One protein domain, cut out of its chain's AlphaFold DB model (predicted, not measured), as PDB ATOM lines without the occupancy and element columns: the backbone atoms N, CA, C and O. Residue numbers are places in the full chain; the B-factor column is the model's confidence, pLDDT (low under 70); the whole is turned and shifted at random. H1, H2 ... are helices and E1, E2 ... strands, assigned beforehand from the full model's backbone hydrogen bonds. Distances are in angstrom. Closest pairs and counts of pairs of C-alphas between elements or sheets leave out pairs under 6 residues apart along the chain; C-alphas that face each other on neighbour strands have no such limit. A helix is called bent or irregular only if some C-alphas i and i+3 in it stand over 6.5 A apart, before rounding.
ATOM      1  N   CYS A  11     418.521 262.920 867.944       58.22
ATOM      2  CA  CYS A  11     418.771 261.536 868.327       58.22
ATOM      3  C   CYS A  11     418.302 260.598 867.204       58.22
ATOM      4  O   CYS A  11     417.504 260.979 866.345       58.22
ATOM      5  N   ALA A  12     418.815 259.372 867.191       62.66
ATOM      6  CA  ALA A  12     418.367 258.322 866.285       62.66
ATOM      7  C   ALA A  12     417.864 257.138 867.108       62.66
ATOM      8  O   ALA A  12     418.460 256.821 868.136       62.66
ATOM      9  N   VAL A  13     416.762 256.534 866.668       65.62
ATOM     10  CA  VAL A  13     416.282 255.243 867.166       65.62
ATOM     11  C   VAL A  13     416.868 254.163 866.276       65.62
ATOM     12  O   VAL A  13     416.646 254.183 865.061       65.62
ATOM     13  N   ALA A  14     417.605 253.231 866.871       60.22
ATOM     14  CA  ALA A  14     418.252 252.137 866.167       60.22
ATOM     15  C   ALA A  14     417.654 250.805 866.629       60.22
ATOM     16  O   ALA A  14     418.049 250.234 867.644       60.22
ATOM     17  N   ALA A  15     416.722 250.279 865.837       55.28
ATOM     18  CA  ALA A  15     416.206 248.934 866.029       55.28
ATOM     19  C   ALA A  15     416.931 247.974 865.073       55.28
ATOM     20  O   ALA A  15     416.681 247.967 863.869       55.28
ATOM     21  N   ILE A  16     417.863 247.190 865.619       45.50
ATOM     22  CA  ILE A  16     418.560 246.127 864.887       45.50
ATOM     23  C   ILE A  16     417.664 244.889 864.940       45.50
ATOM     24  O   ILE A  16     417.390 244.374 866.023       45.50
ATOM     25  N   ALA A  17     417.188 244.435 863.784       36.19
ATOM     26  CA  ALA A  17     416.444 243.188 863.673       36.19
ATOM     27  C   ALA A  17     417.447 242.040 863.513       36.19
ATOM     28  O   ALA A  17     417.862 241.760 862.401       36.19
ATOM     29  N   ALA A  33     435.887 242.426 840.151       30.61
ATOM     30  CA  ALA A  33     437.016 242.902 839.362       30.61
ATOM     31  C   ALA A  33     437.387 244.370 839.652       30.61
ATOM     32  O   ALA A  33     436.810 245.288 839.072       30.61
ATOM     33  N   ALA A  34     438.394 244.574 840.499       33.12
ATOM     34  CA  ALA A  34     439.214 245.777 840.525       33.12
ATOM     35  C   ALA A  34     440.533 245.456 839.813       33.12
ATOM     36  O   ALA A  34     441.147 244.417 840.073       33.12
ATOM     37  N   SER A  35     440.957 246.320 838.891       35.31
ATOM     38  CA  SER A  35     442.324 246.307 838.376       35.31
ATOM     39  C   SER A  35     443.271 246.438 839.561       35.31
ATOM     40  O   SER A  35     443.325 247.458 840.239       35.31
ATOM     41  N   ALA A  36     443.944 245.335 839.847       40.09
ATOM     42  CA  ALA A  36     444.835 245.165 840.968       40.09
ATOM     43  C   ALA A  36     446.075 246.048 840.817       40.09
ATOM     44  O   ALA A  36     446.896 245.742 839.965       40.09
ATOM     45  N   GLU A  37     446.232 247.057 841.682       37.44
ATOM     46  CA  GLU A  37     447.557 247.521 842.141       37.44
ATOM     47  C   GLU A  37     447.603 248.025 843.606       37.44
ATOM     48  O   GLU A  37     448.701 248.172 844.133       37.44
ATOM     49  N   ASN A  38     446.482 248.223 844.326       52.28
ATOM     50  CA  ASN A  38     446.518 248.716 845.719       52.28
ATOM     51  C   ASN A  38     446.106 247.644 846.753       52.28
ATOM     52  O   ASN A  38     444.921 247.353 846.923       52.28
ATOM     53  N   GLU A  39     447.081 247.083 847.483       56.84
ATOM     54  CA  GLU A  39     446.868 246.063 848.534       56.84
ATOM     55  C   GLU A  39     445.910 246.526 849.651       56.84
ATOM     56  O   GLU A  39     445.213 245.702 850.240       56.84
ATOM     57  N   TYR A  40     445.805 247.838 849.893       60.47
ATOM     58  CA  TYR A  40     444.986 248.425 850.961       60.47
ATOM     59  C   TYR A  40     443.481 248.122 850.856       60.47
ATOM     60  O   TYR A  40     442.802 248.052 851.877       60.47
ATOM     61  N   PHE A  41     442.937 247.933 849.647       64.31
ATOM     62  CA  PHE A  41     441.494 247.718 849.455       64.31
ATOM     63  C   PHE A  41     441.077 246.246 849.520       64.31
ATOM     64  O   PHE A  41     439.925 245.954 849.827       64.31
ATOM     65  N   ALA A  42     441.996 245.313 849.261       59.56
ATOM     66  CA  ALA A  42     441.685 243.884 849.213       59.56
ATOM     67  C   ALA A  42     441.443 243.266 850.605       59.56
ATOM     68  O   ALA A  42     440.779 242.236 850.711       59.56
ATOM     69  N   SER A  43     441.967 243.887 851.670       62.66
ATOM     70  CA  SER A  43     441.827 243.438 853.065       62.66
ATOM     71  C   SER A  43     440.927 244.328 853.932       62.66
ATOM     72  O   SER A  43     440.805 244.073 855.132       62.66
ATOM     73  N   ALA A  44     440.315 245.367 853.354       74.50
ATOM     74  CA  ALA A  44     439.496 246.329 854.085       74.50
ATOM     75  C   ALA A  44     438.233 245.674 854.670       74.50
ATOM     76  O   ALA A  44     437.468 245.014 853.963       74.50
ATOM     77  N   LYS A  45     437.953 245.904 855.956       84.75
ATOM     78  CA  LYS A  45     436.678 245.529 856.587       84.75
ATOM     79  C   LYS A  45     435.693 246.676 856.416       84.75
ATOM     80  O   LYS A  45     435.449 247.452 857.342       84.75
ATOM     81  N   PHE A  46     435.128 246.766 855.216       93.06
ATOM     82  CA  PHE A  46     434.197 247.822 854.842       93.06
ATOM     83  C   PHE A  46     432.788 247.271 854.606       93.06
ATOM     84  O   PHE A  46     432.500 246.687 853.565       93.06
ATOM     85  N   VAL A  47     431.903 247.433 855.592       93.12
ATOM     86  CA  VAL A  47     430.592 246.759 855.607       93.12
ATOM     87  C   VAL A  47     429.491 247.716 856.055       93.12
ATOM     88  O   VAL A  47     429.665 248.529 856.967       93.12
ATOM     89  N   MET A  48     428.324 247.610 855.430       94.69
ATOM     90  CA  MET A  48     427.101 248.270 855.871       94.69
ATOM     91  C   MET A  48     426.627 247.693 857.209       94.69
ATOM     92  O   MET A  48     426.537 246.479 857.385       94.69
ATOM     93  N   ARG A  49     426.221 248.552 858.146       91.94
ATOM     94  CA  ARG A  49     425.508 248.102 859.349       91.94
ATOM     95  C   ARG A  49     424.126 247.606 858.954       91.94
ATOM     96  O   ARG A  49     423.449 248.244 858.152       91.94
ATOM     97  N   GLU A  50     423.704 246.488 859.533       89.94
ATOM     98  CA  GLU A  50     422.404 245.892 859.236       89.94
ATOM     99  C   GLU A  50     421.246 246.868 859.512       89.94
ATOM    100  O   GLU A  50     421.141 247.470 860.584       89.94
ATOM    101  N   GLY A  51     420.349 246.996 858.534       89.31
ATOM    102  CA  GLY A  51     419.170 247.848 858.601       89.31
ATOM    103  C   GLY A  51     419.447 249.350 858.485       89.31
ATOM    104  O   GLY A  51     420.302 249.801 857.727       89.31
ATOM    105  N   ALA A  52     418.630 250.130 859.194       91.50
ATOM    106  CA  ALA A  52     418.619 251.587 859.193       91.50
ATOM    107  C   ALA A  52     418.062 252.091 860.530       91.50
ATOM    108  O   ALA A  52     417.382 251.362 861.254       91.50
ATOM    109  N   SER A  53     418.311 253.359 860.834       90.06
ATOM    110  CA  SER A  53     417.744 254.053 861.991       90.06
ATOM    111  C   SER A  53     416.820 255.180 861.548       90.06
ATOM    112  O   SER A  53     416.951 255.717 860.446       90.06
ATOM    113  N   VAL A  54     415.885 255.561 862.414       86.69
ATOM    114  CA  VAL A  54     415.030 256.731 862.196       86.69
ATOM    115  C   VAL A  54     415.529 257.880 863.059       86.69
ATOM    116  O   VAL A  54     415.726 257.735 864.266       86.69
ATOM    117  N   ARG A  55     415.724 259.044 862.442       81.31
ATOM    118  CA  ARG A  55     416.097 260.279 863.142       81.31
ATOM    119  C   ARG A  55     414.848 260.936 863.732       81.31
ATOM    120  O   ARG A  55     413.873 261.139 863.005       81.31
ATOM    121  N   TYR A  56     414.895 261.274 865.024       70.88
ATOM    122  CA  TYR A  56     413.795 261.900 865.767       70.88
ATOM    123  C   TYR A  56     414.249 263.119 866.585       70.88
ATOM    124  O   TYR A  56     415.433 263.306 866.888       70.88
ATOM    125  N   TYR A  57     413.284 263.974 866.927       68.25
ATOM    126  CA  TYR A  57     413.499 265.289 867.533       68.25
ATOM    127  C   TYR A  57     413.278 265.314 869.055       68.25
ATOM    128  O   TYR A  57     412.376 264.649 869.556       68.25
ATOM    129  N   THR A  58     414.040 266.144 869.787       58.41
ATOM    130  CA  THR A  58     413.888 266.359 871.246       58.41
ATOM    131  C   THR A  58     413.835 267.843 871.689       58.41
ATOM    132  O   THR A  58     414.013 268.132 872.871       58.41
ATOM    133  N   GLY A  59     413.607 268.811 870.785       57.66
ATOM    134  CA  GLY A  59     413.707 270.265 871.076       57.66
ATOM    135  C   GLY A  59     412.388 271.080 871.111       57.66
ATOM    136  O   GLY A  59     411.299 270.526 871.175       57.66
ATOM    137  N   SER A  60     412.489 272.421 871.069       52.53
ATOM    138  CA  SER A  60     411.408 273.391 871.348       52.53
ATOM    139  C   SER A  60     410.771 274.164 870.164       52.53
ATOM    140  O   SER A  60     409.975 275.068 870.415       52.53
ATOM    141  N   SER A  61     411.056 273.852 868.890       54.94
ATOM    142  CA  SER A  61     410.360 274.456 867.728       54.94
ATOM    143  C   SER A  61     410.080 273.438 866.616       54.94
ATOM    144  O   SER A  61     411.007 272.915 866.008       54.94
ATOM    145  N   GLU A  62     408.803 273.189 866.324       54.72
ATOM    146  CA  GLU A  62     408.332 272.065 865.498       54.72
ATOM    147  C   GLU A  62     408.521 272.242 863.971       54.72
ATOM    148  O   GLU A  62     408.643 271.257 863.244       54.72
ATOM    149  N   SER A  63     408.555 273.481 863.463       54.66
ATOM    150  CA  SER A  63     408.481 273.772 862.019       54.66
ATOM    151  C   SER A  63     409.826 273.809 861.277       54.66
ATOM    152  O   SER A  63     409.848 273.577 860.069       54.66
ATOM    153  N   GLU A  64     410.946 274.074 861.960       50.94
ATOM    154  CA  GLU A  64     412.277 274.164 861.328       50.94
ATOM    155  C   GLU A  64     413.057 272.831 861.346       50.94
ATOM    156  O   GLU A  64     413.999 272.686 860.576       50.94
ATOM    157  N   THR A  65     412.645 271.832 862.142       52.88
ATOM    158  CA  THR A  65     413.430 270.602 862.414       52.88
ATOM    159  C   THR A  65     412.782 269.277 861.994       52.88
ATOM    160  O   THR A  65     413.487 268.269 861.924       52.88
ATOM    161  N   LYS A  66     411.486 269.235 861.624       62.69
ATOM    162  CA  LYS A  66     410.910 268.059 860.919       62.69
ATOM    163  C   LYS A  66     411.669 267.753 859.620       62.69
ATOM    164  O   LYS A  66     411.816 266.592 859.261       62.69
ATOM    165  N   LYS A  67     412.227 268.792 858.987       68.00
ATOM    166  CA  LYS A  67     413.040 268.699 857.769       68.00
ATOM    167  C   LYS A  67     414.337 267.903 857.935       68.00
ATOM    168  O   LYS A  67     414.852 267.428 856.938       68.00
ATOM    169  N   ASP A  68     414.838 267.721 859.159       72.50
ATOM    170  CA  ASP A  68     416.060 266.946 859.435       72.50
ATOM    171  C   ASP A  68     415.772 265.493 859.861       72.50
ATOM    172  O   ASP A  68     416.698 264.706 860.091       72.50
ATOM    173  N   CYS A  69     414.492 265.137 860.000       83.25
ATOM    174  CA  CYS A  69     414.048 263.794 860.356       83.25
ATOM    175  C   CYS A  69     413.901 262.919 859.105       83.25
ATOM    176  O   CYS A  69     413.609 263.409 858.015       83.25
ATOM    177  N   GLY A  70     414.092 261.612 859.275       87.69
ATOM    178  CA  GLY A  70     413.977 260.633 858.199       87.69
ATOM    179  C   GLY A  70     414.801 259.383 858.489       87.69
ATOM    180  O   GLY A  70     415.006 259.038 859.656       87.69
ATOM    181  N   LEU A  71     415.271 258.706 857.443       92.06
ATOM    182  CA  LEU A  71     416.034 257.459 857.544       92.06
ATOM    183  C   LEU A  71     417.537 257.726 857.531       92.06
ATOM    184  O   LEU A  71     418.014 258.557 856.763       92.06
ATOM    185  N   ARG A  72     418.292 256.988 858.342       92.19
ATOM    186  CA  ARG A  72     419.757 256.996 858.358       92.19
ATOM    187  C   ARG A  72     420.301 255.590 858.146       92.19
ATOM    188  O   ARG A  72     419.917 254.666 858.861       92.19
ATOM    189  N   PHE A  73     421.254 255.487 857.230       94.25
ATOM    190  CA  PHE A  73     422.054 254.295 856.973       94.25
ATOM    191  C   PHE A  73     423.484 254.542 857.434       94.25
ATOM    192  O   PHE A  73     423.975 255.673 857.374       94.25
ATOM    193  N   SER A  74     424.139 253.478 857.877       93.25
ATOM    194  CA  SER A  74     425.463 253.554 858.480       93.25
ATOM    195  C   SER A  74     426.347 252.437 857.939       93.25
ATOM    196  O   SER A  74     425.876 251.314 857.781       93.25
ATOM    197  N   ALA A  75     427.617 252.722 857.689       94.50
ATOM    198  CA  ALA A  75     428.641 251.736 857.355       94.50
ATOM    199  C   ALA A  75     429.834 251.891 858.292       94.50
ATOM    200  O   ALA A  75     430.060 252.976 858.829       94.50
ATOM    201  N   THR A  76     430.594 250.819 858.468       93.69
ATOM    202  CA  THR A  76     431.830 250.819 859.251       93.69
ATOM    203  C   THR A  76     433.019 250.532 858.355       93.69
ATOM    204  O   THR A  76     432.964 249.597 857.556       93.69
ATOM    205  N   LEU A  77     434.080 251.312 858.532       92.81
ATOM    206  CA  LEU A  77     435.397 251.106 857.937       92.81
ATOM    207  C   LEU A  77     436.398 250.885 859.071       92.81
ATOM    208  O   LEU A  77     436.384 251.638 860.047       92.81
ATOM    209  N   ASP A  78     437.234 249.855 858.990       91.75
ATOM    210  CA  ASP A  78     438.249 249.633 860.017       91.75
ATOM    211  C   ASP A  78     439.280 250.768 860.057       91.75
ATOM    212  O   ASP A  78     439.627 251.399 859.054       91.75
ATOM    213  N   LYS A  79     439.758 251.043 861.268       89.50
ATOM    214  CA  LYS A  79     440.694 252.129 861.557       89.50
ATOM    215  C   LYS A  79     442.024 251.988 860.826       89.50
ATOM    216  O   LYS A  79     442.613 253.010 860.493       89.50
ATOM    217  N   GLU A  80     442.504 250.766 860.617       87.81
ATOM    218  CA  GLU A  80     443.772 250.513 859.929       87.81
ATOM    219  C   GLU A  80     443.690 250.966 858.470       87.81
ATOM    220  O   GLU A  80     444.504 251.785 858.041       87.81
ATOM    221  N   THR A  81     442.644 250.542 857.759       88.44
ATOM    222  CA  THR A  81     442.375 250.957 856.379       88.44
ATOM    223  C   THR A  81     442.148 252.462 856.286       88.44
ATOM    224  O   THR A  81     442.753 253.111 855.437       88.44
ATOM    225  N   TYR A  82     441.332 253.045 857.175       88.56
ATOM    226  CA  TYR A  82     441.092 254.493 857.175       88.56
ATOM    227  C   TYR A  82     442.401 255.285 857.323       88.56
ATOM    228  O   TYR A  82     442.720 256.108 856.476       88.56
ATOM    229  N   LEU A  83     443.213 254.991 858.345       87.12
ATOM    230  CA  LEU A  83     444.476 255.705 858.572       87.12
ATOM    231  C   LEU A  83     445.493 255.496 857.439       87.12
ATOM    232  O   LEU A  83     446.257 256.413 857.137       87.12
ATOM    233  N   ALA A  84     445.511 254.314 856.816       84.25
ATOM    234  CA  ALA A  84     446.354 254.052 855.656       84.25
ATOM    235  C   ALA A  84     445.958 254.938 854.465       84.25
ATOM    236  O   ALA A  84     446.829 255.553 853.853       84.25
ATOM    237  N   LEU A  85     444.659 255.068 854.186       83.38
ATOM    238  CA  LEU A  85     444.149 255.920 853.109       83.38
ATOM    239  C   LEU A  85     444.446 257.405 853.348       83.38
ATOM    240  O   LEU A  85     444.931 258.075 852.440       83.38
ATOM    241  N   GLU A  86     444.256 257.894 854.574       82.44
ATOM    242  CA  GLU A  86     444.592 259.280 854.947       82.44
ATOM    243  C   GLU A  86     446.095 259.570 854.776       82.44
ATOM    244  O   GLU A  86     446.498 260.666 854.386       82.44
ATOM    245  N   SER A  87     446.960 258.575 855.018       77.50
ATOM    246  CA  SER A  87     448.407 258.741 854.839       77.50
ATOM    247  C   SER A  87     448.820 258.922 853.371       77.50
ATOM    248  O   SER A  87     449.786 259.644 853.104       77.50
ATOM    249  N   LEU A  88     448.069 258.345 852.423       74.19
ATOM    250  CA  LEU A  88     448.327 258.475 850.984       74.19
ATOM    251  C   LEU A  88     448.104 259.909 850.490       74.19
ATOM    252  O   LEU A  88     448.859 260.375 849.645       74.19
ATOM    253  N   GLU A  89     447.130 260.626 851.051       65.25
ATOM    254  CA  GLU A  89     446.874 262.036 850.721       65.25
ATOM    255  C   GLU A  89     447.982 262.961 851.269       65.25
ATOM    256  O   GLU A  89     448.307 263.990 850.680       65.25
ATOM    257  N   THR A  90     448.630 262.574 852.377       57.31
ATOM    258  CA  THR A  90     449.715 263.362 852.995       57.31
ATOM    259  C   THR A  90     451.101 263.136 852.378       57.31
ATOM    260  O   THR A  90     451.939 264.041 852.433       57.31
ATOM    261  N   ALA A  91     451.358 261.972 851.768       53.34
ATOM    262  CA  ALA A  91     452.662 261.614 851.198       53.34
ATOM    263  C   ALA A  91     453.066 262.478 849.983       53.34
ATOM    264  O   ALA A  91     454.255 262.719 849.778       53.34
ATOM    265  N   ASP A  92     452.096 263.032 849.246       50.72
ATOM    266  CA  ASP A  92     452.329 263.918 848.091       50.72
ATOM    267  C   ASP A  92     452.790 265.343 848.492       50.72
ATOM    268  O   ASP A  92     453.115 266.168 847.636       50.72
ATOM    269  N   SER A  93     452.864 265.654 849.795       47.41
ATOM    270  CA  SER A  93     453.208 266.996 850.296       47.41
ATOM    271  C   SER A  93     454.674 267.192 850.728       47.41
ATOM    272  O   SER A  93     455.112 268.337 850.879       47.41
ATOM    273  N   GLU A  94     455.477 266.124 850.845       44.06
ATOM    274  CA  GLU A  94     456.898 266.199 851.235       44.06
ATOM    275  C   GLU A  94     457.862 265.840 850.084       44.06
ATOM    276  O   GLU A  94     458.509 264.800 850.061       44.06
ATOM    277  N   GLY A  95     458.009 266.771 849.136       50.69
ATOM    278  CA  GLY A  95     459.262 267.019 848.408       50.69
ATOM    279  C   GLY A  95     459.901 265.865 847.617       50.69
ATOM    280  O   GLY A  95     461.009 265.445 847.942       50.69
ATOM    281  N   SER A  96     459.305 265.466 846.491       40.31
ATOM    282  CA  SER A  96     460.018 264.808 845.381       40.31
ATOM    283  C   SER A  96     459.350 265.136 844.042       40.31
ATOM    284  O   SER A  96     458.131 265.210 843.949       40.31
ATOM    285  N   GLU A  97     460.157 265.376 843.008       42.06
ATOM    286  CA  GLU A  97     459.717 265.824 841.683       42.06
ATOM    287  C   GLU A  97     458.860 264.767 840.945       42.06
ATOM    288  O   GLU A  97     459.234 263.602 840.843       42.06
ATOM    289  N   SER A  98     457.715 265.239 840.427       50.72
ATOM    290  CA  SER A  98     456.718 264.600 839.545       50.72
ATOM    291  C   SER A  98     456.141 263.239 839.967       50.72
ATOM    292  O   SER A  98     456.486 262.215 839.377       50.72
ATOM    293  N   VAL A  99     455.179 263.234 840.893       43.12
ATOM    294  CA  VAL A  99     454.221 262.126 841.076       43.12
ATOM    295  C   VAL A  99     452.841 262.726 841.411       43.12
ATOM    296  O   VAL A  99     452.775 263.827 841.948       43.12
ATOM    297  N   GLY A 100     451.776 262.070 840.951       53.41
ATOM    298  CA  GLY A 100     450.416 262.580 840.762       53.41
ATOM    299  C   GLY A 100     449.666 263.187 841.944       53.41
ATOM    300  O   GLY A 100     450.013 262.991 843.092       53.41
ATOM    301  N   ASN A 101     448.590 263.915 841.638       63.97
ATOM    302  CA  ASN A 101     447.694 264.512 842.632       63.97
ATOM    303  C   ASN A 101     446.738 263.420 843.159       63.97
ATOM    304  O   ASN A 101     445.807 263.044 842.436       63.97
ATOM    305  N   THR A 102     446.981 262.880 844.357       75.81
ATOM    306  CA  THR A 102     446.133 261.844 844.977       75.81
ATOM    307  C   THR A 102     445.103 262.466 845.926       75.81
ATOM    308  O   THR A 102     445.448 263.334 846.722       75.81
ATOM    309  N   SER A 103     443.839 262.028 845.882       84.44
ATOM    310  CA  SER A 103     442.815 262.413 846.873       84.44
ATOM    311  C   SER A 103     441.907 261.242 847.246       84.44
ATOM    312  O   SER A 103     441.573 260.408 846.398       84.44
ATOM    313  N   VAL A 104     441.496 261.182 848.517       88.06
ATOM    314  CA  VAL A 104     440.551 260.183 849.029       88.06
ATOM    315  C   VAL A 104     439.292 260.890 849.511       88.06
ATOM    316  O   VAL A 104     439.338 261.927 850.158       88.06
ATOM    317  N   SER A 105     438.133 260.342 849.167       91.62
ATOM    318  CA  SER A 105     436.851 260.802 849.700       91.62
ATOM    319  C   SER A 105     435.932 259.619 849.950       91.62
ATOM    320  O   SER A 105     436.105 258.532 849.398       91.62
ATOM    321  N   TYR A 106     434.923 259.825 850.779       94.56
ATOM    322  CA  TYR A 106     433.975 258.799 851.183       94.56
ATOM    323  C   TYR A 106     432.570 259.226 850.787       94.56
ATOM    324  O   TYR A 106     432.279 260.419 850.674       94.56
ATOM    325  N   GLY A 107     431.656 258.279 850.626       95.00
ATOM    326  CA  GLY A 107     430.262 258.631 850.411       95.00
ATOM    327  C   GLY A 107     429.270 257.575 850.853       95.00
ATOM    328  O   GLY A 107     429.617 256.423 851.097       95.00
ATOM    329  N   MET A 108     428.013 257.994 850.975       96.12
ATOM    330  CA  MET A 108     426.857 257.126 851.157       96.12
ATOM    331  C   MET A 108     425.875 257.376 850.020       96.12
ATOM    332  O   MET A 108     425.310 258.468 849.909       96.12
ATOM    333  N   LEU A 109     425.638 256.338 849.225       96.50
ATOM    334  CA  LEU A 109     424.561 256.314 848.251       96.50
ATOM    335  C   LEU A 109     423.281 255.841 848.918       96.50
ATOM    336  O   LEU A 109     423.325 254.882 849.685       96.50
ATOM    337  N   ILE A 110     422.145 256.469 848.621       96.06
ATOM    338  CA  ILE A 110     420.841 256.004 849.099       96.06
ATOM    339  C   ILE A 110     419.821 256.029 847.963       96.06
ATOM    340  O   ILE A 110     419.545 257.087 847.395       96.06
ATOM    341  N   ALA A 111     419.236 254.871 847.659       95.19
ATOM    342  CA  ALA A 111     418.271 254.693 846.574       95.19
ATOM    343  C   ALA A 111     417.035 253.898 847.037       95.19
ATOM    344  O   ALA A 111     417.104 253.175 848.038       95.19
ATOM    345  N   PRO A 112     415.887 254.014 846.340       95.25
ATOM    346  CA  PRO A 112     414.745 253.128 846.559       95.25
ATOM    347  C   PRO A 112     415.137 251.663 846.360       95.25
ATOM    348  O   PRO A 112     415.775 251.333 845.365       95.25
ATOM    349  N   TYR A 113     414.711 250.777 847.260       95.12
ATOM    350  CA  TYR A 113     415.107 249.367 847.216       95.12
ATOM    351  C   TYR A 113     414.715 248.677 845.901       95.12
ATOM    352  O   TYR A 113     415.529 247.962 845.330       95.12
ATOM    353  N   SER A 114     413.524 248.969 845.370       94.12
ATOM    354  CA  SER A 114     413.073 248.408 844.092       94.12
ATOM    355  C   SER A 114     413.995 248.746 842.917       94.12
ATOM    356  O   SER A 114     414.208 247.903 842.057       94.12
ATOM    357  N   ALA A 115     414.602 249.937 842.906       93.25
ATOM    358  CA  ALA A 115     415.588 250.289 841.887       93.25
ATOM    359  C   ALA A 115     416.894 249.502 842.059       93.25
ATOM    360  O   ALA A 115     417.476 249.060 841.075       93.25
ATOM    361  N   VAL A 116     417.328 249.284 843.305       94.19
ATOM    362  CA  VAL A 116     418.548 248.518 843.609       94.19
ATOM    363  C   VAL A 116     418.394 247.038 843.240       94.19
ATOM    364  O   VAL A 116     419.366 246.412 842.837       94.19
ATOM    365  N   GLN A 117     417.181 246.479 843.324       91.94
ATOM    366  CA  GLN A 117     416.903 245.110 842.870       91.94
ATOM    367  C   GLN A 117     417.067 244.942 841.352       91.94
ATOM    368  O   GLN A 117     417.513 243.889 840.906       91.94
ATOM    369  N   GLU A 118     416.712 245.963 840.570       91.31
ATOM    370  CA  GLU A 118     416.878 245.958 839.110       91.31
ATOM    371  C   GLU A 118     418.318 246.306 838.703       91.31
ATOM    372  O   GLU A 118     418.880 245.718 837.778       91.31
ATOM    373  N   HIS A 119     418.929 247.253 839.417       91.12
ATOM    374  CA  HIS A 119     420.252 247.789 839.133       91.12
ATOM    375  C   HIS A 119     421.020 248.018 840.438       91.12
ATOM    376  O   HIS A 119     420.847 249.052 841.084       91.12
ATOM    377  N   ASP A 120     421.894 247.086 840.822       92.31
ATOM    378  CA  ASP A 120     422.667 247.206 842.066       92.31
ATOM    379  C   ASP A 120     423.508 248.503 842.107       92.31
ATOM    380  O   ASP A 120     423.883 249.058 841.069       92.31
ATOM    381  N   LEU A 121     423.815 249.005 843.308       92.62
ATOM    382  CA  LEU A 121     424.631 250.206 843.515       92.62
ATOM    383  C   LEU A 121     426.114 249.862 843.353       92.62
ATOM    384  O   LEU A 121     426.754 249.417 844.301       92.62
ATOM    385  N   THR A 122     426.658 250.083 842.161       91.62
ATOM    386  CA  THR A 122     428.053 249.784 841.803       91.62
ATOM    387  C   THR A 122     428.717 251.001 841.165       91.62
ATOM    388  O   THR A 122     428.044 251.965 840.793       91.62
ATOM    389  N   ALA A 123     430.039 250.945 840.974       88.25
ATOM    390  CA  ALA A 123     430.767 251.995 840.264       88.25
ATOM    391  C   ALA A 123     430.175 252.242 838.864       88.25
ATOM    392  O   ALA A 123     429.881 253.378 838.499       88.25
ATOM    393  N   ALA A 124     429.915 251.160 838.124       87.38
ATOM    394  CA  ALA A 124     429.387 251.198 836.764       87.38
ATOM    395  C   ALA A 124     428.001 251.851 836.692       87.38
ATOM    396  O   ALA A 124     427.750 252.718 835.860       87.38
ATOM    397  N   THR A 125     427.097 251.435 837.580       90.50
ATOM    398  CA  THR A 125     425.692 251.852 837.539       90.50
ATOM    399  C   THR A 125     425.487 253.264 838.072       90.50
ATOM    400  O   THR A 125     424.552 253.942 837.643       90.50
ATOM    401  N   VAL A 126     426.347 253.727 838.983       90.31
ATOM    402  CA  VAL A 126     426.198 255.028 839.650       90.31
ATOM    403  C   VAL A 126     427.087 256.096 839.028       90.31
ATOM    404  O   VAL A 126     426.605 257.184 838.734       90.31
ATOM    405  N   PHE A 127     428.365 255.797 838.808       87.50
ATOM    406  CA  PHE A 127     429.350 256.771 838.330       87.50
ATOM    407  C   PHE A 127     429.648 256.625 836.830       87.50
ATOM    408  O   PHE A 127     429.961 257.621 836.181       87.50
ATOM    409  N   GLY A 128     429.435 255.437 836.252       80.25
ATOM    410  CA  GLY A 128     429.678 255.149 834.833       80.25
ATOM    411  C   GLY A 128     431.153 254.897 834.501       80.25
ATOM    412  O   GLY A 128     432.042 255.168 835.304       80.25
ATOM    413  N   PHE A 129     431.416 254.390 833.291       71.56
ATOM    414  CA  PHE A 129     432.766 254.281 832.721       71.56
ATOM    415  C   PHE A 129     432.802 254.915 831.314       71.56
ATOM    416  O   PHE A 129     431.907 254.666 830.501       71.56
ATOM    417  N   GLY A 130     433.837 255.709 830.998       62.16
ATOM    418  CA  GLY A 130     433.989 256.352 829.677       62.16
ATOM    419  C   GLY A 130     432.878 257.367 829.349       62.16
ATOM    420  O   GLY A 130     432.455 258.098 830.238       62.16
ATOM    421  N   GLU A 131     432.396 257.421 828.095       51.59
ATOM    422  CA  GLU A 131     431.279 258.281 827.614       51.59
ATOM    423  C   GLU A 131     429.897 257.899 828.220       51.59
ATOM    424  O   GLU A 131     428.913 257.710 827.511       51.59
ATOM    425  N   GLU A 132     429.813 257.744 829.544       60.31
ATOM    426  CA  GLU A 132     428.627 257.366 830.338       60.31
ATOM    427  C   GLU A 132     428.039 255.960 830.111       60.31
ATOM    428  O   GLU A 132     426.934 255.664 830.581       60.31
ATOM    429  N   SER A 133     428.757 255.052 829.446       60.91
ATOM    430  CA  SER A 133     428.263 253.688 829.226       60.91
ATOM    431  C   SER A 133     427.986 252.966 830.561       60.91
ATOM    432  O   SER A 133     428.847 252.899 831.438       60.91
ATOM    433  N   GLY A 134     426.756 252.463 830.736       73.75
ATOM    434  CA  GLY A 134     426.331 251.686 831.911       73.75
ATOM    435  C   GLY A 134     425.772 252.478 833.104       73.75
ATOM    436  O   GLY A 134     425.248 251.855 834.025       73.75
ATOM    437  N   LYS A 135     425.815 253.819 833.092       88.06
ATOM    438  CA  LYS A 135     425.286 254.652 834.187       88.06
ATOM    439  C   LYS A 135     423.754 254.698 834.171       88.06
ATOM    440  O   LYS A 135     423.158 255.212 833.225       88.06
ATOM    441  N   VAL A 136     423.128 254.223 835.245       90.94
ATOM    442  CA  VAL A 136     421.665 254.119 835.405       90.94
ATOM    443  C   VAL A 136     421.125 255.114 836.431       90.94
ATOM    444  O   VAL A 136     419.976 255.542 836.329       90.94
ATOM    445  N   TYR A 137     421.948 255.520 837.401       91.75
ATOM    446  CA  TYR A 137     421.562 256.474 838.438       91.75
ATOM    447  C   TYR A 137     421.981 257.913 838.106       91.75
ATOM    448  O   TYR A 137     422.904 258.155 837.327       91.75
ATOM    449  N   THR A 138     421.291 258.880 838.708       91.06
ATOM    450  CA  THR A 138     421.604 260.314 838.648       91.06
ATOM    451  C   THR A 138     421.278 260.980 839.986       91.06
ATOM    452  O   THR A 138     420.433 260.487 840.733       91.06
ATOM    453  N   TRP A 139     421.923 262.097 840.309       88.00
ATOM    454  CA  TRP A 139     421.603 262.915 841.487       88.00
ATOM    455  C   TRP A 139     421.331 264.369 841.086       88.00
ATOM    456  O   TRP A 139     421.497 264.745 839.929       88.00
ATOM    457  N   GLU A 140     420.858 265.180 842.037       74.81
ATOM    458  CA  GLU A 140     420.285 266.516 841.788       74.81
ATOM    459  C   GLU A 140     421.201 267.448 840.975       74.81
ATOM    460  O   GLU A 140     420.718 268.205 840.138       74.81
ATOM    461  N   GLU A 141     422.516 267.358 841.176       73.00
ATOM    462  CA  GLU A 141     423.511 268.178 840.473       73.00
ATOM    463  C   GLU A 141     423.696 267.781 838.997       73.00
ATOM    464  O   GLU A 141     424.074 268.619 838.181       73.00
ATOM    465  N   GLU A 142     423.409 266.524 838.644       75.94
ATOM    466  CA  GLU A 142     423.537 265.993 837.281       75.94
ATOM    467  C   GLU A 142     422.219 266.062 836.502       75.94
ATOM    468  O   GLU A 142     422.222 266.366 835.310       75.94
ATOM    469  N   ASN A 143     421.102 265.776 837.183       71.19
ATOM    470  CA  ASN A 143     419.726 265.850 836.685       71.19
ATOM    471  C   ASN A 143     419.521 265.245 835.275       71.19
ATOM    472  O   ASN A 143     418.891 265.854 834.406       71.19
ATOM    473  N   ALA A 144     420.071 264.050 835.039       78.25
ATOM    474  CA  ALA A 144     420.024 263.390 833.738       78.25
ATOM    475  C   ALA A 144     418.654 262.737 833.471       78.25
ATOM    476  O   ALA A 144     418.184 261.892 834.238       78.25
ATOM    477  N   GLU A 145     418.016 263.108 832.358       77.75
ATOM    478  CA  GLU A 145     416.698 262.597 831.970       77.75
ATOM    479  C   GLU A 145     416.734 261.078 831.708       77.75
ATOM    480  O   GLU A 145     417.646 260.560 831.067       77.75
ATOM    481  N   GLY A 146     415.742 260.348 832.230       82.06
ATOM    482  CA  GLY A 146     415.629 258.891 832.074       82.06
ATOM    483  C   GLY A 146     416.470 258.045 833.042       82.06
ATOM    484  O   GLY A 146     416.346 256.822 833.013       82.06
ATOM    485  N   LYS A 147     417.279 258.658 833.918       86.75
ATOM    486  CA  LYS A 147     418.062 257.962 834.957       86.75
ATOM    487  C   LYS A 147     417.348 257.957 836.315       86.75
ATOM    488  O   LYS A 147     416.487 258.791 836.596       86.75
ATOM    489  N   ILE A 148     417.696 256.999 837.171       89.81
ATOM    490  CA  ILE A 148     417.059 256.787 838.477       89.81
ATOM    491  C   ILE A 148     417.669 257.732 839.528       89.81
ATOM    492  O   ILE A 148     418.885 257.710 839.720       89.81
ATOM    493  N   PRO A 149     416.870 258.523 840.268       90.25
ATOM    494  CA  PRO A 149     417.397 259.378 841.329       90.25
ATOM    495  C   PRO A 149     418.050 258.583 842.472       90.25
ATOM    496  O   PRO A 149     417.414 257.710 843.071       90.25
ATOM    497  N   VAL A 150     419.283 258.941 842.824       93.31
ATOM    498  CA  VAL A 150     420.024 258.469 844.004       93.31
ATOM    499  C   VAL A 150     420.480 259.670 844.830       93.31
ATOM    500  O   VAL A 150     420.794 260.728 844.287       93.31
ATOM    501  N   LEU A 151     420.522 259.533 846.155       93.81
ATOM    502  CA  LEU A 151     421.225 260.497 847.000       93.81
ATOM    503  C   LEU A 151     422.689 260.103 847.073       93.81
ATOM    504  O   LEU A 151     422.977 258.995 847.508       93.81
ATOM    505  N   ASN A 152     423.588 261.011 846.702       93.94
ATOM    506  CA  ASN A 152     425.021 260.843 846.891       93.94
ATOM    507  C   ASN A 152     425.520 261.824 847.958       93.94
ATOM    508  O   ASN A 152     425.590 263.025 847.713       93.94
ATOM    509  N   ILE A 153     425.809 261.323 849.160       93.56
ATOM    510  CA  ILE A 153     426.253 262.146 850.289       93.56
ATOM    511  C   ILE A 153     427.747 261.919 850.489       93.56
ATOM    512  O   ILE A 153     428.137 260.819 850.869       93.56
ATOM    513  N   THR A 154     428.563 262.946 850.259       93.50
ATOM    514  CA  THR A 154     430.029 262.841 850.246       93.50
ATOM    515  C   THR A 154     430.685 263.435 851.491       93.50
ATOM    516  O   THR A 154     430.199 264.416 852.060       93.50
ATOM    517  N   TYR A 155     431.830 262.879 851.874       92.56
ATOM    518  CA  TYR A 155     432.646 263.291 853.013       92.56
ATOM    519  C   TYR A 155     434.119 263.302 852.608       92.56
ATOM    520  O   TYR A 155     434.556 262.424 851.866       92.56
ATOM    521  N   ASN A 156     434.874 264.264 853.134       89.25
ATOM    522  CA  ASN A 156     436.332 264.260 853.003       89.25
ATOM    523  C   ASN A 156     436.966 263.456 854.143       89.25
ATOM    524  O   ASN A 156     437.801 262.612 853.885       89.25
ATOM    525  N   ASP A 157     436.448 263.610 855.367       86.94
ATOM    526  CA  ASP A 157     436.953 262.910 856.552       86.94
ATOM    527  C   ASP A 157     435.838 262.108 857.235       86.94
ATOM    528  O   ASP A 157     434.654 262.473 857.168       86.94
ATOM    529  N   LEU A 158     436.212 261.053 857.966       88.81
ATOM    530  CA  LEU A 158     435.284 260.255 858.768       88.81
ATOM    531  C   LEU A 158     435.445 260.520 860.264       88.81
ATOM    532  O   LEU A 158     436.517 260.849 860.768       88.81
ATOM    533  N   LEU A 159     434.355 260.336 861.011       83.94
ATOM    534  CA  LEU A 159     434.386 260.420 862.470       83.94
ATOM    535  C   LEU A 159     434.653 259.036 863.080       83.94
ATOM    536  O   LEU A 159     434.063 258.050 862.619       83.94
ATOM    537  N   PRO A 160     435.479 258.952 864.142       86.00
ATOM    538  CA  PRO A 160     435.651 257.707 864.876       86.00
ATOM    539  C   PRO A 160     434.311 257.278 865.477       86.00
ATOM    540  O   PRO A 160     433.523 258.111 865.948       86.00
ATOM    541  N   MET A 161     434.041 255.975 865.456       85.31
ATOM    542  CA  MET A 161     432.804 255.436 865.997       85.31
ATOM    543  C   MET A 161     432.744 255.686 867.508       85.31
ATOM    544  O   MET A 161     433.689 255.432 868.247       85.31
ATOM    545  N   LYS A 162     431.611 256.197 867.997       77.38
ATOM    546  CA  LYS A 162     431.484 256.618 869.402       77.38
ATOM    547  C   LYS A 162     431.670 255.468 870.403       77.38
ATOM    548  O   LYS A 162     432.160 255.698 871.504       77.38
ATOM    549  N   ASP A 163     431.279 254.263 869.999       77.88
ATOM    550  CA  ASP A 163     431.232 253.075 870.853       77.88
ATOM    551  C   ASP A 163     432.270 252.007 870.436       77.88
ATOM    552  O   ASP A 163     432.177 250.860 870.868       77.88
ATOM    553  N   SER A 164     433.245 252.355 869.582       80.75
ATOM    554  CA  SER A 164     434.343 251.462 869.187       80.75
ATOM    555  C   SER A 164     435.598 252.244 868.798       80.75
ATOM    556  O   SER A 164     435.534 253.174 868.001       80.75
ATOM    557  N   GLU A 165     436.759 251.834 869.315       84.12
ATOM    558  CA  GLU A 165     438.057 252.408 868.926       84.12
ATOM    559  C   GLU A 165     438.638 251.784 867.643       84.12
ATOM    560  O   GLU A 165     439.670 252.248 867.149       84.12
ATOM    561  N   GLU A 166     437.993 250.738 867.115       88.56
ATOM    562  CA  GLU A 166     438.474 249.931 865.985       88.56
ATOM    563  C   GLU A 166     437.919 250.381 864.628       88.56
ATOM    564  O   GLU A 166     438.478 250.017 863.596       88.56
ATOM    565  N   PHE A 167     436.845 251.179 864.609       90.81
ATOM    566  CA  PHE A 167     436.127 251.530 863.381       90.81
ATOM    567  C   PHE A 167     435.807 253.024 863.280       90.81
ATOM    568  O   PHE A 167     435.576 253.716 864.275       90.81
ATOM    569  N   TYR A 168     435.725 253.496 862.043       92.25
ATOM    570  CA  TYR A 168     435.134 254.769 861.649       92.25
ATOM    571  C   TYR A 168     433.739 254.529 861.069       92.25
ATOM    572  O   TYR A 168     433.478 253.477 860.483       92.25
ATOM    573  N   GLU A 169     432.829 255.492 861.242       91.38
ATOM    574  CA  GLU A 169     431.440 255.360 860.787       91.38
ATOM    575  C   GLU A 169     431.114 256.344 859.654       91.38
ATOM    576  O   GLU A 169     431.325 257.553 859.773       91.38
ATOM    577  N   ILE A 170     430.518 255.824 858.581       93.56
ATOM    578  CA  ILE A 170     429.968 256.606 857.466       93.56
ATOM    579  C   ILE A 170     428.452 256.632 857.614       93.56
ATOM    580  O   ILE A 170     427.819 255.580 857.620       93.56
ATOM    581  N   ASN A 171     427.851 257.818 857.722       91.62
ATOM    582  CA  ASN A 171     426.428 257.980 858.032       91.62
ATOM    583  C   ASN A 171     425.700 258.831 856.988       91.62
ATOM    584  O   ASN A 171     425.692 260.053 857.118       91.62
ATOM    585  N   GLY A 172     424.985 258.223 856.043       92.62
ATOM    586  CA  GLY A 172     424.093 258.970 855.147       92.62
ATOM    587  C   GLY A 172     422.660 258.998 855.658       92.62
ATOM    588  O   GLY A 172     422.203 258.087 856.351       92.62
ATOM    589  N   SER A 173     421.917 260.063 855.363       91.94
ATOM    590  CA  SER A 173     420.520 260.179 855.784       91.94
ATOM    591  C   SER A 173     419.637 260.764 854.691       91.94
ATOM    592  O   SER A 173     419.985 261.777 854.093       91.94
ATOM    593  N   ILE A 174     418.467 260.160 854.497       91.19
ATOM    594  CA  ILE A 174     417.348 260.770 853.779       91.19
ATOM    595  C   ILE A 174     416.587 261.614 854.792       91.19
ATOM    596  O   ILE A 174     416.113 261.082 855.798       91.19
ATOM    597  N   VAL A 175     416.472 262.914 854.543       88.56
ATOM    598  CA  VAL A 175     415.771 263.857 855.425       88.56
ATOM    599  C   VAL A 175     414.572 264.483 854.704       88.56
ATOM    600  O   VAL A 175     414.467 264.378 853.484       88.56
ATOM    601  N   ASP A 176     413.642 265.080 855.454       86.50
ATOM    602  CA  ASP A 176     412.371 265.624 854.940       86.50
ATOM    603  C   ASP A 176     411.580 264.597 854.106       86.50
ATOM    604  O   ASP A 176     410.998 264.904 853.056       86.50
ATOM    605  N   LEU A 177     411.588 263.339 854.572       88.06
ATOM    606  CA  LEU A 177     410.918 262.235 853.899       88.06
ATOM    607  C   LEU A 177     409.434 262.581 853.733       88.06
ATOM    608  O   LEU A 177     408.736 262.878 854.698       88.06
ATOM    609  N   LYS A 178     408.943 262.570 852.493       88.44
ATOM    610  CA  LYS A 178     407.517 262.800 852.235       88.44
ATOM    611  C   LYS A 178     406.710 261.602 852.715       88.44
ATOM    612  O   LYS A 178     407.146 260.470 852.538       88.44
ATOM    613  N   GLU A 179     405.513 261.858 853.232       87.31
ATOM    614  CA  GLU A 179     404.626 260.837 853.801       87.31
ATOM    615  C   GLU A 179     404.398 259.635 852.871       87.31
ATOM    616  O   GLU A 179     404.539 258.493 853.293       87.31
ATOM    617  N   ARG A 180     404.197 259.881 851.567       88.56
ATOM    618  CA  ARG A 180     404.079 258.830 850.535       88.56
ATOM    619  C   ARG A 180     405.269 257.856 850.460       88.56
ATOM    620  O   ARG A 180     405.183 256.834 849.794       88.56
ATOM    621  N   ASN A 181     406.405 258.209 851.063       91.38
ATOM    622  CA  ASN A 181     407.624 257.409 851.105       91.38
ATOM    623  C   ASN A 181     407.881 256.790 852.491       91.38
ATOM    624  O   ASN A 181     408.896 256.120 852.654       91.38
ATOM    625  N   TYR A 182     407.014 256.986 853.490       92.50
ATOM    626  CA  TYR A 182     407.205 256.416 854.832       92.50
ATOM    627  C   TYR A 182     407.236 254.888 854.821       92.50
ATOM    628  O   TYR A 182     408.053 254.289 855.521       92.50
ATOM    629  N   THR A 183     406.410 254.278 853.970       94.19
ATOM    630  CA  THR A 183     406.377 252.833 853.721       94.19
ATOM    631  C   THR A 183     407.291 252.405 852.579       94.19
ATOM    632  O   THR A 183     407.412 251.216 852.321       94.19
ATOM    633  N   ARG A 184     407.970 253.322 851.881       93.81
ATOM    634  CA  ARG A 184     408.899 252.952 850.809       93.81
ATOM    635  C   ARG A 184     410.209 252.457 851.416       93.81
ATOM    636  O   ARG A 184     410.781 253.128 852.271       93.81
ATOM    637  N   GLU A 185     410.684 251.295 850.974       95.56
ATOM    638  CA  GLU A 185     412.004 250.802 851.366       95.56
ATOM    639  C   GLU A 185     413.106 251.525 850.583       95.56
ATOM    640  O   GLU A 185     413.010 251.729 849.370       95.56
ATOM    641  N   PHE A 186     414.165 251.892 851.298       95.69
ATOM    642  CA  PHE A 186     415.401 252.447 850.761       95.69
ATOM    643  C   PHE A 186     416.584 251.595 851.215       95.69
ATOM    644  O   PHE A 186     416.515 250.936 852.255       95.69
ATOM    645  N   VAL A 187     417.667 251.639 850.448       95.69
ATOM    646  CA  VAL A 187     418.944 250.990 850.762       95.69
ATOM    647  C   VAL A 187     420.044 252.036 850.721       95.69
ATOM    648  O   VAL A 187     420.116 252.817 849.772       95.69
ATOM    649  N   GLY A 188     420.901 252.026 851.741       94.50
ATOM    650  CA  GLY A 188     422.175 252.734 851.730       94.50
ATOM    651  C   GLY A 188     423.321 251.819 851.290       94.50
ATOM    652  O   GLY A 188     423.344 250.655 851.693       94.50
ATOM    653  N   ARG A 189     424.281 252.333 850.517       96.25
ATOM    654  CA  ARG A 189     425.575 251.676 850.273       96.25
ATOM    655  C   ARG A 189     426.698 252.703 850.326       96.25
ATOM    656  O   ARG A 189     426.694 253.674 849.568       96.25
ATOM    657  N   ALA A 190     427.639 252.506 851.242       96.62
ATOM    658  CA  ALA A 190     428.793 253.378 851.361       96.62
ATOM    659  C   ALA A 190     429.852 253.038 850.309       96.62
ATOM    660  O   ALA A 190     429.935 251.897 849.852       96.62
ATOM    661  N   TYR A 191     430.666 254.021 849.943       94.50
ATOM    662  CA  TYR A 191     431.814 253.836 849.066       94.50
ATOM    663  C   TYR A 191     433.013 254.668 849.530       94.50
ATOM    664  O   TYR A 191     432.862 255.682 850.217       94.50
ATOM    665  N   ILE A 192     434.196 254.234 849.117       92.56
ATOM    666  CA  ILE A 192     435.455 254.973 849.152       92.56
ATOM    667  C   ILE A 192     435.780 255.324 847.702       92.56
ATOM    668  O   ILE A 192     435.713 254.455 846.833       92.56
ATOM    669  N   ARG A 193     436.106 256.585 847.437       91.12
ATOM    670  CA  ARG A 193     436.601 257.072 846.151       91.12
ATOM    671  C   ARG A 193     438.068 257.436 846.309       91.12
ATOM    672  O   ARG A 193     438.400 258.326 847.089       91.12
ATOM    673  N   TYR A 194     438.908 256.763 845.542       87.44
ATOM    674  CA  TYR A 194     440.335 257.020 845.430       87.44
ATOM    675  C   TYR A 194     440.600 257.640 844.062       87.44
ATOM    676  O   TYR A 194     440.275 257.034 843.046       87.44
ATOM    677  N   GLU A 195     441.146 258.849 844.011       84.75
ATOM    678  CA  GLU A 195     441.492 259.505 842.751       84.75
ATOM    679  C   GLU A 195     442.991 259.746 842.677       84.75
ATOM    680  O   GLU A 195     443.567 260.340 843.586       84.75
ATOM    681  N   LYS A 196     443.603 259.322 841.571       82.50
ATOM    682  CA  LYS A 196     445.015 259.550 841.271       82.50
ATOM    683  C   LYS A 196     445.153 260.006 839.828       82.50
ATOM    684  O   LYS A 196     444.600 259.385 838.924       82.50
ATOM    685  N   ASP A 197     445.871 261.106 839.612       81.12
ATOM    686  CA  ASP A 197     446.131 261.651 838.270       81.12
ATOM    687  C   ASP A 197     444.856 261.902 837.432       81.12
ATOM    688  O   ASP A 197     444.856 261.786 836.207       81.12
ATOM    689  N   GLY A 198     443.748 262.263 838.094       77.50
ATOM    690  CA  GLY A 198     442.453 262.529 837.455       77.50
ATOM    691  C   GLY A 198     441.634 261.280 837.102       77.50
ATOM    692  O   GLY A 198     440.590 261.404 836.461       77.50
ATOM    693  N   VAL A 199     442.078 260.086 837.506       81.25
ATOM    694  CA  VAL A 199     441.343 258.824 837.350       81.25
ATOM    695  C   VAL A 199     440.785 258.400 838.706       81.25
ATOM    696  O   VAL A 199     441.543 258.218 839.657       81.25
ATOM    697  N   ALA A 200     439.460 258.261 838.796       84.25
ATOM    698  CA  ALA A 200     438.764 257.873 840.019       84.25
ATOM    699  C   ALA A 200     438.416 256.377 840.032       84.25
ATOM    700  O   ALA A 200     437.789 255.861 839.106       84.25
ATOM    701  N   GLU A 201     438.760 255.715 841.130       86.06
ATOM    702  CA  GLU A 201     438.413 254.336 841.458       86.06
ATOM    703  C   GLU A 201     437.489 254.298 842.679       86.06
ATOM    704  O   GLU A 201     437.557 255.158 843.563       86.06
ATOM    705  N   TYR A 202     436.609 253.296 842.730       88.50
ATOM    706  CA  TYR A 202     435.576 253.190 843.755       88.50
ATOM    707  C   TYR A 202     435.559 251.803 844.393       88.50
ATOM    708  O   TYR A 202     435.383 250.800 843.701       88.50
ATOM    709  N   THR A 203     435.621 251.770 845.721       90.69
ATOM    710  CA  THR A 203     435.440 250.562 846.538       90.69
ATOM    711  C   THR A 203     434.151 250.704 847.329       90.69
ATOM    712  O   THR A 203     433.951 251.709 848.005       90.69
ATOM    713  N   PHE A 204     433.258 249.721 847.260       93.31
ATOM    714  CA  PHE A 204     431.954 249.777 847.923       93.31
ATOM    715  C   PHE A 204     431.932 248.922 849.181       93.31
ATOM    716  O   PHE A 204     432.567 247.874 849.230       93.31
ATOM    717  N   ALA A 205     431.153 249.350 850.171       94.00
ATOM    718  CA  ALA A 205     430.878 248.535 851.339       94.00
ATOM    719  C   ALA A 205     430.076 247.295 850.938       94.00
ATOM    720  O   ALA A 205     429.127 247.380 850.140       94.00
ATOM    721  N   ASP A 206     430.415 246.166 851.551       92.75
ATOM    722  CA  ASP A 206     429.591 244.971 851.482       92.75
ATOM    723  C   ASP A 206     428.267 245.215 852.196       92.75
ATOM    724  O   ASP A 206     428.196 245.872 853.242       92.75
ATOM    725  N   TYR A 207     427.190 244.662 851.648       92.56
ATOM    726  CA  TYR A 207     425.933 244.600 852.379       92.56
ATOM    727  C   TYR A 207     426.102 243.756 853.643       92.56
ATOM    728  O   TYR A 207     426.941 242.855 853.707       92.56
ATOM    729  N   ALA A 208     425.286 244.023 854.660       87.94
ATOM    730  CA  ALA A 208     425.316 243.236 855.884       87.94
ATOM    731  C   ALA A 208     425.054 241.757 855.548       87.94
ATOM    732  O   ALA A 208     424.024 241.419 854.965       87.94
ATOM    733  N   GLY A 209     426.006 240.874 855.864       85.56
ATOM    734  CA  GLY A 209     425.929 239.451 855.507       85.56
ATOM    735  C   GLY A 209     425.933 239.164 853.997       85.56
ATOM    736  O   GLY A 209     425.444 238.119 853.587       85.56
ATOM    737  N   GLY A 210     426.412 240.098 853.168       87.56
ATOM    738  CA  GLY A 210     426.460 239.955 851.710       87.56
ATOM    739  C   GLY A 210     425.100 240.040 851.006       87.56
ATOM    740  O   GLY A 210     425.031 239.787 849.807       87.56
ATOM    741  N   ASN A 211     424.017 240.399 851.710       87.00
ATOM    742  CA  ASN A 211     422.668 240.452 851.141       87.00
ATOM    743  C   ASN A 211     422.026 241.837 851.298       87.00
ATOM    744  O   ASN A 211     421.802 242.322 852.408       87.00
ATOM    745  N   VAL A 212     421.661 242.454 850.173       90.38
ATOM    746  CA  VAL A 212     421.037 243.784 850.111       90.38
ATOM    747  C   VAL A 212     419.730 243.893 850.915       90.38
ATOM    748  O   VAL A 212     419.430 244.959 851.462       90.38
ATOM    749  N   THR A 213     418.962 242.805 851.065       89.69
ATOM    750  CA  THR A 213     417.705 242.792 851.848       89.69
ATOM    751  C   THR A 213     417.936 243.149 853.319       89.69
ATOM    752  O   THR A 213     417.072 243.755 853.967       89.69
ATOM    753  N   ASN A 214     419.119 242.833 853.850       88.88
ATOM    754  CA  ASN A 214     419.491 243.123 855.231       88.88
ATOM    755  C   ASN A 214     419.630 244.630 855.471       88.88
ATOM    756  O   ASN A 214     419.504 245.086 856.607       88.88
ATOM    757  N   ASN A 215     419.785 245.426 854.412       91.19
ATOM    758  CA  ASN A 215     419.889 246.881 854.469       91.19
ATOM    759  C   ASN A 215     418.655 247.616 853.914       91.19
ATOM    760  O   ASN A 215     418.587 248.833 854.048       91.19
ATOM    761  N   ALA A 216     417.659 246.926 853.351       92.69
ATOM    762  CA  ALA A 216     416.430 247.547 852.844       92.69
ATOM    763  C   ALA A 216     415.460 247.899 853.981       92.69
ATOM    764  O   ALA A 216     415.002 247.013 854.705       92.69
ATOM    765  N   ARG A 217     415.152 249.186 854.189       93.75
ATOM    766  CA  ARG A 217     414.283 249.633 855.296       93.75
ATOM    767  C   ARG A 217     413.391 250.810 854.912       93.75
ATOM    768  O   ARG A 217     413.808 251.703 854.178       93.75
ATOM    769  N   SER A 218     412.178 250.829 855.467       94.50
ATOM    770  CA  SER A 218     411.244 251.959 855.432       94.50
ATOM    771  C   SER A 218     411.175 252.652 856.797       94.50
ATOM    772  O   SER A 218     411.482 252.046 857.829       94.50
ATOM    773  N   ALA A 219     410.775 253.925 856.832       92.25
ATOM    774  CA  ALA A 219     410.671 254.675 858.087       92.25
ATOM    775  C   ALA A 219     409.619 254.056 859.017       92.25
ATOM    776  O   ALA A 219     409.853 253.917 860.218       92.25
ATOM    777  N   THR A 220     408.497 253.616 858.445       93.75
ATOM    778  CA  THR A 220     407.422 252.935 859.169       93.75
ATOM    779  C   THR A 220     407.891 251.627 859.793       93.75
ATOM    780  O   THR A 220     407.657 251.416 860.981       93.75
ATOM    781  N   TYR A 221     408.599 250.769 859.049       93.56
ATOM    782  CA  TYR A 221     409.069 249.492 859.595       93.56
ATOM    783  C   TYR A 221     410.065 249.691 860.747       93.56
ATOM    784  O   TYR A 221     409.952 249.052 861.795       93.56
ATOM    785  N   VAL A 222     411.001 250.634 860.604       92.38
ATOM    786  CA  VAL A 222     411.954 250.967 861.677       92.38
ATOM    787  C   VAL A 222     411.226 251.528 862.904       92.38
ATOM    788  O   VAL A 222     411.559 251.166 864.032       92.38
ATOM    789  N   ALA A 223     410.193 252.355 862.711       91.56
ATOM    790  CA  ALA A 223     409.367 252.863 863.805       91.56
ATOM    791  C   ALA A 223     408.566 251.758 864.514       91.56
ATOM    792  O   ALA A 223     408.396 251.834 865.732       91.56
ATOM    793  N   GLN A 224     408.098 250.731 863.796       92.56
ATOM    794  CA  GLN A 224     407.447 249.562 864.399       92.56
ATOM    795  C   GLN A 224     408.439 248.768 865.257       92.56
ATOM    796  O   GLN A 224     408.164 248.516 866.429       92.56
ATOM    797  N   LYS A 225     409.643 248.493 864.737       90.88
ATOM    798  CA  LYS A 225     410.702 247.806 865.498       90.88
ATOM    799  C   LYS A 225     411.224 248.604 866.690       90.88
ATOM    800  O   LYS A 225     411.607 248.018 867.699       90.88
ATOM    801  N   ALA A 226     411.159 249.931 866.637       89.81
ATOM    802  CA  ALA A 226     411.421 250.775 867.798       89.81
ATOM    803  C   ALA A 226     410.480 250.483 868.976       89.81
ATOM    804  O   ALA A 226     410.908 250.568 870.127       89.81
TER     805      ALA A 226
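AT A GLANCE: This is residues 11 to 17 and 33 to 226 of the 884 residues of an uncharacterized protein of Clostridiales bacterium (UniProt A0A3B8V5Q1). Two strongly twisted sheets lie face to face as a sandwich, their strands crossed: a branched sheet of E1, E2, E3, E4 and E7, and a sheet of E6, E5, E8 and E9. At one end H3 leads off from E4 over E5; at the opposite end H7 lies across the first sheet near E1 and E3, and residues 59 to 64, of which 62 to 64 belong to H2, stick out, while H5 and the long stretch 127 to 150 lie beyond the second sheet, away from the first. The printed part has 201 residues with seven named helices and nine named strands, in the order E1 H1 E2 E3 H2 E4 H3 E5 H4 H5 E6 E7 E8 E9 H6 H7, and its class is mixed. The second sheet has the order E6 - E5 - E8 - E9, and both sheets are antiparallel. The whole is compact, with a radius of gyration of the C-alphas of 18.0 A and spans of 57 by 42 by 34 A.

HOW THE PARTS SIT: In the branched sheet, E4 (residues 70 to 78) has E2 (46 to 48) and E3 (53 to 57) on one side and E7 (167 to 175) on the other side. N 73 and O 172 are 2.9 A apart, N 47 and O 76 3.1 A, and N 53 and O 72 2.9 A, each within hydrogen-bond range. E1 (11 to 13) is the antiparallel neighbour of E3, with N 13 and O 54 at 2.9 A. In the other sheet, E5 (102 to 112) and E8 (186 to 196) are inner strands, with N 107 and O 191 at 2.9 A. E6 (151 to 155) is an edge strand beside E5, with N 108 and O 153 at 2.8 A. E9 (199 to 204) forms a hairpin with E8, with N 194 and O 201 at 2.9 A. The two sheets form a sandwich, two sheets face to face, 8.3 A centre to centre where they face each other, with strands at 50 degrees; the closest C-alphas of E5 and E7 are those of Met 108 and Gly 172, 5.2 A apart. H3 (79 to 91) is on one face of the sheet E6 E5 E8 E9, two layers, at a height over the sheet of 9.3 A; it lies over E5 and along the strands, at 7 degrees on the local plane. H1 (39 to 42) touches residues 81 to 85 of H3 alone, closest at the C-alphas of Tyr 40 and Thr 81, 6.5 A. H7 (219 to 226) is on the branched sheet at a height of 8.6 A, over E1 and only just over E3, on which 3 of its C-alphas fall. H2 (62 to 68) is at that sheet's level and only just irregular, with C-alphas 64 and 67 6.6 A apart. H4 (113 to 118), H5 (123 to 126) and H6 (212 to 215) each only graze the sheet E6 E5 E8 E9. Every O i to N i+4 pair is within hydrogen-bond range in H4 and H7, against 8 of 9 in H3 and 0 of 3 in H2, where 1 of 4 O i to N i+3 pairs is; H1, H5 and H6 are too short for an i+4 pair.

IN THESE COORDINATES: E1 begins at C-alpha 11, (418.771, 261.536, 868.327). E4 measures 26.7 A, E7 25.1 A, E5 32.6 A, E8 31.9 A, E9 16.8 A and H3 18.5 A from first to last C-alpha. E5 begins at C-alpha 102, (446.133, 261.844, 844.977), and H7 ends at C-alpha 226, (411.421, 250.775, 867.798).

THE WHOLE: The two C-alphas farthest apart, those of Glu 97 and Gln 224, are 59.3 A apart. Residues 18 to 32 are not printed, and C-alphas 17 and 33 are 31.8 A apart across the cut. The links H5 to E6 and E6 to E7 are long. Mean pLDDT of the printed part is 80.5; residues 11 to 17, 33 to 43, 57 to 67, 89 to 101 and 130 to 133 are under 70.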